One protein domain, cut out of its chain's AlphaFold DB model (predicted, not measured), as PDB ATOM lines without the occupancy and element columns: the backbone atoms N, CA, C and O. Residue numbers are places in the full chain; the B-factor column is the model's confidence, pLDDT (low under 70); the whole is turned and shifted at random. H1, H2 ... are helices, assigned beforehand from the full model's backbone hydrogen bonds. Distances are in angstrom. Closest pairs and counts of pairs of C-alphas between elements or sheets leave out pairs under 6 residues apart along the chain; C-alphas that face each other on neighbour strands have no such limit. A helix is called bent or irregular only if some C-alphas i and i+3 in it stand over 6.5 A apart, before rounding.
ATOM      1  N   ALA A   5      30.491  20.913 -16.942       54.09
ATOM      2  CA  ALA A   5      29.366  21.306 -16.082       54.09
ATOM      3  C   ALA A   5      27.981  21.090 -16.731       54.09
ATOM      4  O   ALA A   5      27.048  20.609 -16.092       54.09
ATOM      5  N   LEU A   6      27.849  21.389 -18.030       57.31
ATOM      6  CA  LEU A   6      26.604  21.153 -18.777       57.31
ATOM      7  C   LEU A   6      26.279  19.661 -18.871       57.31
ATOM      8  O   LEU A   6      25.130  19.269 -18.666       57.31
ATOM      9  N   GLN A   7      27.294  18.828 -19.109       61.84
ATOM     10  CA  GLN A   7      27.136  17.380 -19.150       61.84
ATOM     11  C   GLN A   7      26.739  16.831 -17.767       61.84
ATOM     12  O   GLN A   7      25.804  16.042 -17.665       61.84
ATOM     13  N   GLN A   8      27.367  17.307 -16.686       69.31
ATOM     14  CA  GLN A   8      27.030  16.898 -15.316       69.31
ATOM     15  C   GLN A   8      25.567  17.195 -14.951       69.31
ATOM     16  O   GLN A   8      24.886  16.311 -14.434       69.31
ATOM     17  N   SER A   9      25.051  18.380 -15.294       71.50
ATOM     18  CA  SER A   9      23.646  18.735 -15.029       71.50
ATOM     19  C   SER A   9      22.638  17.873 -15.806       71.50
ATOM     20  O   SER A   9      21.590  17.512 -15.274       71.50
ATOM     21  N   SER A  10      22.965  17.473 -17.041       77.25
ATOM     22  CA  SER A  10      22.093  16.614 -17.854       77.25
ATOM     23  C   SER A  10      22.100  15.158 -17.381       77.25
ATOM     24  O   SER A  10      21.040  14.533 -17.338       77.25
ATOM     25  N   PHE A  11      23.251  14.631 -16.945       82.75
ATOM     26  CA  PHE A  11      23.322  13.320 -16.288       82.75
ATOM     27  C   PHE A  11      22.557  13.295 -14.962       82.75
ATOM     28  O   PHE A  11      21.820  12.346 -14.695       82.75
ATOM     29  N   LEU A  12      22.685  14.346 -14.149       84.50
ATOM     30  CA  LEU A  12      21.940  14.471 -12.901       84.50
ATOM     31  C   LEU A  12      20.427  14.512 -13.150       84.50
ATOM     32  O   LEU A  12      19.690  13.750 -12.531       84.50
ATOM     33  N   LEU A  13      19.967  15.319 -14.107       84.31
ATOM     34  CA  LEU A  13      18.554  15.371 -14.480       84.31
ATOM     35  C   LEU A  13      18.024  14.009 -14.953       84.31
ATOM     36  O   LEU A  13      16.902  13.633 -14.619       84.31
ATOM     37  N   ALA A  14      18.817  13.263 -15.727       85.06
ATOM     38  CA  ALA A  14      18.442  11.928 -16.185       85.06
ATOM     39  C   ALA A  14      18.280  10.945 -15.013       85.06
ATOM     40  O   ALA A  14      17.273  10.242 -14.953       85.06
ATOM     41  N   ASN A  15      19.218  10.945 -14.060       85.25
ATOM     42  CA  ASN A  15      19.126  10.110 -12.860       85.25
ATOM     43  C   ASN A  15      17.910  10.482 -12.005       85.25
ATOM     44  O   ASN A  15      17.111   9.609 -11.685       85.25
ATOM     45  N   LEU A  16      17.692  11.775 -11.737       85.25
ATOM     46  CA  LEU A  16      16.541  12.229 -10.949       85.25
ATOM     47  C   LEU A  16      15.204  11.857 -11.606       85.25
ATOM     48  O   LEU A  16      14.258  11.475 -10.917       85.25
ATOM     49  N   LYS A  17      15.117  11.908 -12.941       85.38
ATOM     50  CA  LYS A  17      13.935  11.437 -13.680       85.38
ATOM     51  C   LYS A  17      13.701   9.939 -13.505       85.38
ATOM     52  O   LYS A  17      12.560   9.538 -13.290       85.38
ATOM     53  N   VAL A  18      14.743   9.114 -13.573       84.25
ATOM     54  CA  VAL A  18      14.631   7.662 -13.337       84.25
ATOM     55  C   VAL A  18      14.224   7.375 -11.890       84.25
ATOM     56  O   VAL A  18      13.344   6.556 -11.625       84.25
ATOM     57  N   ASP A  19      14.807   8.099 -10.945       81.31
ATOM     58  CA  ASP A  19      14.517   7.968  -9.520       81.31
ATOM     59  C   ASP A  19      13.085   8.392  -9.181       81.31
ATOM     60  O   ASP A  19      12.431   7.768  -8.342       81.31
ATOM     61  N   SER A  20      12.551   9.383  -9.903       77.06
ATOM     62  CA  SER A  20      11.183   9.876  -9.729       77.06
ATOM     63  C   SER A  20      10.105   8.802  -9.957       77.06
ATOM     64  O   SER A  20       9.026   8.904  -9.367       77.06
ATOM     65  N   THR A  21      10.397   7.762 -10.752       77.50
ATOM     66  CA  THR A  21       9.458   6.678 -11.098       77.50
ATOM     67  C   THR A  21       9.746   5.356 -10.390       77.50
ATOM     68  O   THR A  21       8.849   4.522 -10.284       77.50
ATOM     69  N   THR A  22      10.967   5.155  -9.892       81.75
ATOM     70  CA  THR A  22      11.420   3.859  -9.359       81.75
ATOM     71  C   THR A  22      11.525   3.819  -7.836       81.75
ATOM     72  O   THR A  22      11.338   2.754  -7.245       81.75
ATOM     73  N   LYS A  23      11.797   4.953  -7.176       85.06
ATOM     74  CA  LYS A  23      12.045   5.009  -5.727       85.06
ATOM     75  C   LYS A  23      10.775   5.320  -4.916       85.06
ATOM     76  O   LYS A  23       9.865   6.005  -5.397       85.06
ATOM     77  N   PRO A  24      10.674   4.864  -3.653       86.88
ATOM     78  CA  PRO A  24       9.595   5.273  -2.755       86.88
ATOM     79  C   PRO A  24       9.619   6.790  -2.507       86.88
ATOM     80  O   PRO A  24      10.663   7.435  -2.597       86.88
ATOM     81  N   PHE A  25       8.458   7.369  -2.196       85.69
ATOM     82  CA  PHE A  25       8.265   8.822  -2.096       85.69
ATOM     83  C   PHE A  25       9.227   9.516  -1.115       85.69
ATOM     84  O   PHE A  25       9.841  10.526  -1.453       85.69
ATOM     85  N   LEU A  26       9.433   8.921   0.065       87.75
ATOM     86  CA  LEU A  26      10.381   9.421   1.067       87.75
ATOM     87  C   LEU A  26      11.808   9.530   0.517       87.75
ATOM     88  O   LEU A  26      12.474  10.542   0.707       87.75
ATOM     89  N   GLN A  27      12.264   8.493  -0.185       87.94
ATOM     90  CA  GLN A  27      13.616   8.453  -0.730       87.94
ATOM     91  C   GLN A  27      13.794   9.491  -1.840       87.94
ATOM     92  O   GLN A  27      14.832  10.143  -1.898       87.94
ATOM     93  N   ARG A  28      12.757   9.701  -2.661       88.50
ATOM     94  CA  ARG A  28      12.737  10.779  -3.659       88.50
ATOM     95  C   ARG A  28      12.922  12.147  -3.001       88.50
ATOM     96  O   ARG A  28      13.776  12.906  -3.441       88.50
ATOM     97  N   CYS A  29      12.194  12.436  -1.920       88.94
ATOM     98  CA  CYS A  29      12.347  13.696  -1.183       88.94
ATOM     99  C   CYS A  29      13.772  13.863  -0.633       88.94
ATOM    100  O   CYS A  29      14.391  14.902  -0.833       88.94
ATOM    101  N   GLN A  30      14.322  12.826   0.003       88.31
ATOM    102  CA  GLN A  30      15.672  12.862   0.580       88.31
ATOM    103  C   GLN A  30      16.769  13.073  -0.468       88.31
ATOM    104  O   GLN A  30      17.723  13.808  -0.222       88.31
ATOM    105  N   GLU A  31      16.649  12.452  -1.640       88.12
ATOM    106  CA  GLU A  31      17.613  12.663  -2.720       88.12
ATOM    107  C   GLU A  31      17.512  14.052  -3.331       88.12
ATOM    108  O   GLU A  31      18.547  14.647  -3.619       88.12
ATOM    109  N   LEU A  32      16.301  14.601  -3.469       88.12
ATOM    110  CA  LEU A  32      16.139  15.987  -3.899       88.12
ATOM    111  C   LEU A  32      16.784  16.962  -2.914       88.12
ATOM    112  O   LEU A  32      17.516  17.841  -3.358       88.12
ATOM    113  N   VAL A  33      16.585  16.780  -1.603       89.00
ATOM    114  CA  VAL A  33      17.256  17.593  -0.567       89.00
ATOM    115  C   VAL A  33      18.767  17.504  -0.724       89.00
ATOM    116  O   VAL A  33      19.437  18.523  -0.847       89.00
ATOM    117  N   LYS A  34      19.301  16.283  -0.832       88.75
ATOM    118  CA  LYS A  34      20.739  16.074  -1.003       88.75
ATOM    119  C   LYS A  34      21.279  16.760  -2.257       88.75
ATOM    120  O   LYS A  34      22.353  17.340  -2.205       88.75
ATOM    121  N   VAL A  35      20.560  16.703  -3.378       87.44
ATOM    122  CA  VAL A  35      20.962  17.396  -4.610       87.44
ATOM    123  C   VAL A  35      20.946  18.911  -4.420       87.44
ATOM    124  O   VAL A  35      21.870  19.582  -4.870       87.44
ATOM    125  N   ILE A  36      19.926  19.454  -3.756       87.44
ATOM    126  CA  ILE A  36      19.827  20.892  -3.482       87.44
ATOM    127  C   ILE A  36      20.983  21.363  -2.582       87.44
ATOM    128  O   ILE A  36      21.525  22.438  -2.821       87.44
ATOM    129  N   ASP A  37      21.398  20.552  -1.606       88.31
ATOM    130  CA  ASP A  37      22.507  20.873  -0.699       88.31
ATOM    131  C   ASP A  37      23.903  20.673  -1.327       88.31
ATOM    132  O   ASP A  37      24.831  21.429  -1.039       88.31
ATOM    133  N   ASP A  38      24.080  19.649  -2.170       88.88
ATOM    134  CA  ASP A  38      25.393  19.244  -2.707       88.88
ATOM    135  C   ASP A  38      25.803  20.046  -3.956       88.88
ATOM    136  O   ASP A  38      26.994  20.233  -4.220       88.88
ATOM    137  N   TYR A  39      24.833  20.558  -4.725       86.00
ATOM    138  CA  TYR A  39      25.099  21.253  -5.985       86.00
ATOM    139  C   TYR A  39      25.040  22.779  -5.844       86.00
ATOM    140  O   TYR A  39      24.137  23.334  -5.220       86.00
ATOM    141  N   PRO A  40      25.955  23.521  -6.498       86.31
ATOM    142  CA  PRO A  40      25.921  24.975  -6.470       86.31
ATOM    143  C   PRO A  40      24.697  25.513  -7.226       86.31
ATOM    144  O   PRO A  40      24.320  24.989  -8.276       86.31
ATOM    145  N   ALA A  41      24.152  26.647  -6.774       86.19
ATOM    146  CA  ALA A  41      22.953  27.275  -7.350       86.19
ATOM    147  C   ALA A  41      22.996  27.432  -8.885       86.19
ATOM    148  O   ALA A  41      21.996  27.239  -9.568       86.19
ATOM    149  N   LYS A  42      24.175  27.726  -9.451       84.44
ATOM    150  CA  LYS A  42      24.384  27.851 -10.905       84.44
ATOM    151  C   LYS A  42      24.055  26.567 -11.685       84.44
ATOM    152  O   LYS A  42      23.615  26.652 -12.825       84.44
ATOM    153  N   GLU A  43      24.299  25.400 -11.090       83.81
ATOM    154  CA  GLU A  43      24.022  24.088 -11.688       83.81
ATOM    155  C   GLU A  43      22.580  23.676 -11.402       83.81
ATOM    156  O   GLU A  43      21.893  23.188 -12.300       83.81
ATOM    157  N   LEU A  44      22.088  23.984 -10.197       86.19
ATOM    158  CA  LEU A  44      20.688  23.787  -9.830       86.19
ATOM    159  C   LEU A  44      19.735  24.580 -10.727       86.19
ATOM    160  O   LEU A  44      18.702  24.049 -11.117       86.19
ATOM    161  N   HIS A  45      20.081  25.803 -11.138       87.12
ATOM    162  CA  HIS A  45      19.237  26.614 -12.024       87.12
ATOM    163  C   HIS A  45      18.851  25.907 -13.331       87.12
ATOM    164  O   HIS A  45      17.766  26.153 -13.849       87.12
ATOM    165  N   LEU A  46      19.704  25.023 -13.861       85.25
ATOM    166  CA  LEU A  46      19.423  24.300 -15.106       85.25
ATOM    167  C   LEU A  46      18.378  23.192 -14.922       85.25
ATOM    168  O   LEU A  46      17.645  22.877 -15.857       85.25
ATOM    169  N   ILE A  47      18.305  22.607 -13.728       87.06
ATOM    170  CA  ILE A  47      17.365  21.527 -13.391       87.06
ATOM    171  C   ILE A  47      16.144  22.037 -12.620       87.06
ATOM    172  O   ILE A  47      15.146  21.330 -12.523       87.06
ATOM    173  N   PHE A  48      16.219  23.251 -12.075       87.62
ATOM    174  CA  PHE A  48      15.202  23.844 -11.217       87.62
ATOM    175  C   PHE A  48      13.806  23.868 -11.850       87.62
ATOM    176  O   PHE A  48      12.867  23.478 -11.160       87.62
ATOM    177  N   PRO A  49      13.633  24.216 -13.144       89.38
ATOM    178  CA  PRO A  49      12.320  24.140 -13.782       89.38
ATOM    179  C   PRO A  49      11.716  22.738 -13.674       89.38
ATOM    180  O   PRO A  49      10.592  22.584 -13.211       89.38
ATOM    181  N   TRP A  50      12.510  21.708 -13.978       87.81
ATOM    182  CA  TRP A  50      12.055  20.328 -13.870       87.81
ATOM    183  C   TRP A  50      11.792  19.903 -12.421       87.81
ATOM    184  O   TRP A  50      10.828  19.184 -12.176       87.81
ATOM    185  N   LEU A  51      12.608  20.341 -11.454       88.31
ATOM    186  CA  LEU A  51      12.371  20.066 -10.031       88.31
ATOM    187  C   LEU A  51      11.018  20.621  -9.577       88.31
ATOM    188  O   LEU A  51      10.229  19.905  -8.964       88.31
ATOM    189  N   VAL A  52      10.731  21.876  -9.928       89.75
ATOM    190  CA  VAL A  52       9.458  22.535  -9.615       89.75
ATOM    191  C   VAL A  52       8.302  21.792 -10.277       89.75
ATOM    192  O   VAL A  52       7.333  21.458  -9.601       89.75
ATOM    193  N   GLU A  53       8.414  21.457 -11.562       90.88
ATOM    194  CA  GLU A  53       7.383  20.691 -12.270       90.88
ATOM    195  C   GLU A  53       7.206  19.276 -11.696       90.88
ATOM    196  O   GLU A  53       6.090  18.767 -11.636       90.88
ATOM    197  N   SER A  54       8.276  18.635 -11.224       88.44
ATOM    198  CA  SER A  54       8.213  17.304 -10.614       88.44
ATOM    199  C   SER A  54       7.496  17.315  -9.263       88.44
ATOM    200  O   SER A  54       6.813  16.343  -8.945       88.44
ATOM    201  N   VAL A  55       7.615  18.398  -8.492       89.88
ATOM    202  CA  VAL A  55       6.959  18.549  -7.186       89.88
ATOM    203  C   VAL A  55       5.530  19.072  -7.345       89.88
ATOM    204  O   VAL A  55       4.578  18.436  -6.890       89.88
ATOM    205  N   PHE A  56       5.360  20.212  -8.017       90.12
ATOM    206  CA  PHE A  56       4.092  20.947  -8.087       90.12
ATOM    207  C   PHE A  56       3.222  20.579  -9.291       90.12
ATOM    208  O   PHE A  56       2.018  20.836  -9.269       90.12
ATOM    209  N   GLY A  57       3.808  19.957 -10.309       90.50
ATOM    210  CA  GLY A  57       3.170  19.746 -11.602       90.50
ATOM    211  C   GLY A  57       3.401  20.914 -12.560       90.50
ATOM    212  O   GLY A  57       3.814  22.006 -12.162       90.50
ATOM    213  N   SER A  58       3.156  20.671 -13.845       89.50
ATOM    214  CA  SER A  58       3.256  21.687 -14.889       89.50
ATOM    215  C   SER A  58       1.938  22.454 -15.040       89.50
ATOM    216  O   SER A  58       0.851  21.937 -14.776       89.50
ATOM    217  N   LEU A  59       2.026  23.714 -15.475       84.25
ATOM    218  CA  LEU A  59       0.866  24.603 -15.659       84.25
ATOM    219  C   LEU A  59      -0.102  24.105 -16.741       84.25
ATOM    220  O   LEU A  59      -1.308  24.320 -16.643       84.25
ATOM    221  N   ASP A  60       0.428  23.443 -17.764       87.75
ATOM    222  CA  ASP A  60      -0.315  22.810 -18.853       87.75
ATOM    223  C   ASP A  60      -0.897  21.438 -18.465       87.75
ATOM    224  O   ASP A  60      -1.662  20.855 -19.232       87.75
ATOM    225  N   GLY A  61      -0.577  20.929 -17.270       81.75
ATOM    226  CA  GLY A  61      -1.121  19.683 -16.729       81.75
ATOM    227  C   GLY A  61      -0.518  18.406 -17.318       81.75
ATOM    228  O   GLY A  61      -0.980  17.316 -16.986       81.75
ATOM    229  N   VAL A  62       0.510  18.512 -18.166       85.88
ATOM    230  CA  VAL A  62       1.241  17.358 -18.718       85.88
ATOM    231  C   VAL A  62       2.021  16.628 -17.626       85.88
ATOM    232  O   VAL A  62       2.066  15.397 -17.619       85.88
ATOM    233  N   ILE A  63       2.604  17.360 -16.675       85.69
ATOM    234  CA  ILE A  63       3.279  16.787 -15.510       85.69
ATOM    235  C   ILE A  63       2.358  16.951 -14.299       85.69
ATOM    236  O   ILE A  63       2.073  18.062 -13.872       85.69
ATOM    237  N   VAL A  64       1.907  15.838 -13.714       85.25
ATOM    238  CA  VAL A  64       1.033  15.843 -12.519       85.25
ATOM    239  C   VAL A  64       1.777  16.213 -11.222       85.25
ATOM    240  O   VAL A  64       1.166  16.560 -10.212       85.25
ATOM    241  N   GLY A  65       3.107  16.138 -11.246       88.06
ATOM    242  CA  GLY A  65       3.967  16.353 -10.088       88.06
ATOM    243  C   GLY A  65       3.767  15.293  -9.001       88.06
ATOM    244  O   GLY A  65       3.429  14.142  -9.282       88.06
ATOM    245  N   TRP A  66       3.920  15.683  -7.737       88.19
ATOM    246  CA  TRP A  66       3.610  14.833  -6.578       88.19
ATOM    247  C   TRP A  66       2.129  14.836  -6.205       88.19
ATOM    248  O   TRP A  66       1.730  14.215  -5.224       88.19
ATOM    249  N   ASN A  67       1.304  15.530  -6.992       87.44
ATOM    250  CA  ASN A  67      -0.132  15.630  -6.793       87.44
ATOM    251  C   ASN A  67      -0.511  16.114  -5.379       87.44
ATOM    252  O   ASN A  67      -1.427  15.592  -4.739       87.44
ATOM    253  N   LEU A  68       0.205  17.143  -4.902       86.94
ATOM    254  CA  LEU A  68       0.139  17.663  -3.530       86.94
ATOM    255  C   LEU A  68      -1.290  17.969  -3.053       86.94
ATOM    256  O   LEU A  68      -1.596  17.824  -1.873       86.94
ATOM    257  N   ARG A  69      -2.189  18.342  -3.974       85.00
ATOM    258  CA  ARG A  69      -3.612  18.610  -3.699       85.00
ATOM    259  C   ARG A  69      -4.357  17.411  -3.097       85.00
ATOM    260  O   ARG A  69      -5.339  17.620  -2.392       85.00
ATOM    261  N   PHE A  70      -3.931  16.181  -3.378       85.44
ATOM    262  CA  PHE A  70      -4.583  14.963  -2.885       85.44
ATOM    263  C   PHE A  70      -3.911  14.384  -1.636       85.44
ATOM    264  O   PHE A  70      -4.375  13.367  -1.115       85.44
ATOM    265  N   LEU A  71      -2.850  15.020  -1.125       86.25
ATOM    266  CA  LEU A  71      -2.218  14.594   0.118       86.25
ATOM    267  C   LEU A  71      -3.176  14.802   1.290       86.25
ATOM    268  O   LEU A  71      -3.666  15.898   1.552       86.25
ATOM    269  N   GLN A  72      -3.431  13.724   2.023       87.69
ATOM    270  CA  GLN A  72      -4.252  13.779   3.224       87.69
ATOM    271  C   GLN A  72      -3.415  14.280   4.399       87.69
ATOM    272  O   GLN A  72      -2.369  13.708   4.683       87.69
ATOM    273  N   ALA A  73      -3.913  15.263   5.153       83.88
ATOM    274  CA  ALA A  73      -3.194  15.872   6.283       83.88
ATOM    275  C   ALA A  73      -2.744  14.880   7.380       83.88
ATOM    276  O   ALA A  73      -1.849  15.180   8.161       83.88
ATOM    277  N   ARG A  74      -3.370  13.699   7.461       83.50
ATOM    278  CA  ARG A  74      -3.017  12.633   8.415       83.50
ATOM    279  C   ARG A  74      -2.158  11.520   7.801       83.50
ATOM    280  O   ARG A  74      -1.871  10.542   8.484       83.50
ATOM    281  N   SER A  75      -1.782  11.638   6.528       87.62
ATOM    282  CA  SER A  75      -0.914  10.674   5.851       87.62
ATOM    283  C   SER A  75       0.545  10.900   6.236       87.62
ATOM    284  O   SER A  75       0.992  12.031   6.429       87.62
ATOM    285  N   ASN A  76       1.311   9.812   6.277       86.50
ATOM    286  CA  ASN A  76       2.761   9.881   6.404       86.50
ATOM    287  C   ASN A  76       3.390  10.706   5.265       86.50
ATOM    288  O   ASN A  76       4.316  11.470   5.499       86.50
ATOM    289  N   GLU A  77       2.840  10.619   4.050       87.19
ATOM    290  CA  GLU A  77       3.329  11.370   2.883       87.19
ATOM    291  C   GLU A  77       3.179  12.883   3.054       87.19
ATOM    292  O   GLU A  77       4.062  13.630   2.647       87.19
ATOM    293  N   TYR A  78       2.109  13.338   3.713       90.06
ATOM    294  CA  TYR A  78       1.922  14.757   4.003       90.06
ATOM    295  C   TYR A  78       3.027  15.282   4.924       90.06
ATOM    296  O   TYR A  78       3.629  16.305   4.618       90.06
ATOM    297  N   ASN A  79       3.348  14.558   6.002       90.06
ATOM    298  CA  ASN A  79       4.430  14.950   6.911       90.06
ATOM    299  C   ASN A  79       5.786  15.005   6.194       90.06
ATOM    300  O   ASN A  79       6.561  15.925   6.428       90.06
ATOM    301  N   ILE A  80       6.043  14.057   5.287       90.62
ATOM    302  CA  ILE A  80       7.267  14.029   4.477       90.62
ATOM    303  C   ILE A  80       7.353  15.259   3.568       90.62
ATOM    304  O   ILE A  80       8.400  15.894   3.502       90.62
ATOM    305  N   VAL A  81       6.262  15.619   2.883       90.81
ATOM    306  CA  VAL A  81       6.235  16.824   2.040       90.81
ATOM    307  C   VAL A  81       6.411  18.087   2.867       90.81
ATOM    308  O   VAL A  81       7.120  18.987   2.432       90.81
ATOM    309  N   MET A  82       5.774  18.173   4.034       90.12
ATOM    310  CA  MET A  82       5.917  19.343   4.897       90.12
ATOM    311  C   MET A  82       7.361  19.510   5.379       90.12
ATOM    312  O   MET A  82       7.861  20.623   5.322       90.12
ATOM    313  N   ASP A  83       8.047  18.429   5.773       90.31
ATOM    314  CA  ASP A  83       9.476  18.486   6.135       90.31
ATOM    315  C   ASP A  83      10.361  18.879   4.943       90.31
ATOM    316  O   ASP A  83      11.314  19.636   5.100       90.31
ATOM    317  N   PHE A  84      10.026  18.404   3.739       90.31
ATOM    318  CA  PHE A  84      10.739  18.754   2.510       90.31
ATOM    319  C   PHE A  84      10.563  20.227   2.106       90.31
ATOM    320  O   PHE A  84      11.511  20.847   1.633       90.31
ATOM    321  N   LEU A  85       9.351  20.774   2.242       89.12
ATOM    322  CA  LEU A  85       9.017  22.150   1.857       89.12
ATOM    323  C   LEU A  85       9.313  23.179   2.955       89.12
ATOM    324  O   LEU A  85       9.134  24.376   2.719       89.12
ATOM    325  N   ASP A  86       9.711  22.730   4.145       88.44
ATOM    326  CA  ASP A  86      10.035  23.609   5.258       88.44
ATOM    327  C   ASP A  86      11.205  24.540   4.875       88.44
ATOM    328  O   ASP A  86      12.237  24.066   4.385       88.44
TER     329      ASP A  86
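Overview. This is residues 5 to 86 of the 88 residues of an uncharacterized protein of Coregonus sp. 'balchen' (UniProt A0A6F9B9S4). Three helices, H1, H2 and H3, run lengthwise nearly side by side, their centres making a triangle, with few contacts between them; H1 and H3 run one way and H2 the other. The shorter H4 packs along H2, away from H1 and H3, and is reached by a long link, residues 57 to 75, that swings out in a loop near Gly 61 before it returns. The printed part has 82 residues with four named helices, in the order H1, H2, H3, H4, and no named strand; the class is all helix. The whole is compact, with a radius of gyration of the C-alphas of 13.0 A, and its C-alphas span 41 by 28 by 23 A along their three main axes.

Along the chain. H1, residues 5 to 22, is the longest helix by residues and measures 25.9 A from C-alpha 5 at (29.366, 21.306, -16.082) to C-alpha 22 at (11.420, 3.859, -9.359). H2, residues 25 to 38, measures 20.1 A. H3, residues 41 to 56, measures 19.9 A; it is irregular, with C-alphas 46 and 49 7.2 A apart and a kink of 55 degrees near residue 48. H4, residues 76 to 85, ends with C-alpha 85 at (9.017, 22.150, 1.857) and measures 14.5 A.

Arrangement. H1 touches H3, the C-alphas of Ser 9 and Glu 43 being the closest at 6.3 A, with residues 5 to 13 of H1 and 43 to 47 of H3 alone. They run the same way at a shallow tilt of 22 degrees. H1 and H2 form a helical hairpin at a shallow tilt of 14 degrees, opposite ways. They only just touch, with 3 pairs of C-alphas within 8 A, through residues 16 to 20 of H1 and 28 to 32 of H2 alone; the closest C-alphas are those of Ser 20 and Arg 28, 6.3 A apart. H2 and H3 are close but not clearly touching, with the C-alphas of Ile 36 and Leu 44 the closest at 7.0 A. H4 touches H2, the same way at a shallow tilt of 14 degrees; the closest C-alphas are those of Cys 29 and Phe 84, 6.5 A apart. H4 is apart from H1 and from H3. Every O i to N i+4 pair is within hydrogen-bond range in H2 and H4, against 13 of 14 in H1 and 8 of 12 in H3.

Size, cuts and confidence. The two C-alphas farthest apart are those of Ala 5 and Arg 74, at 41.5 A. The printed part has no cut. The links from H1 to H2 and from H2 to H3 are tight, and the 19-residue link from H3 to H4 is long. The mean pLDDT of the printed part is 85.2, and residues 5 to 8 are under 70.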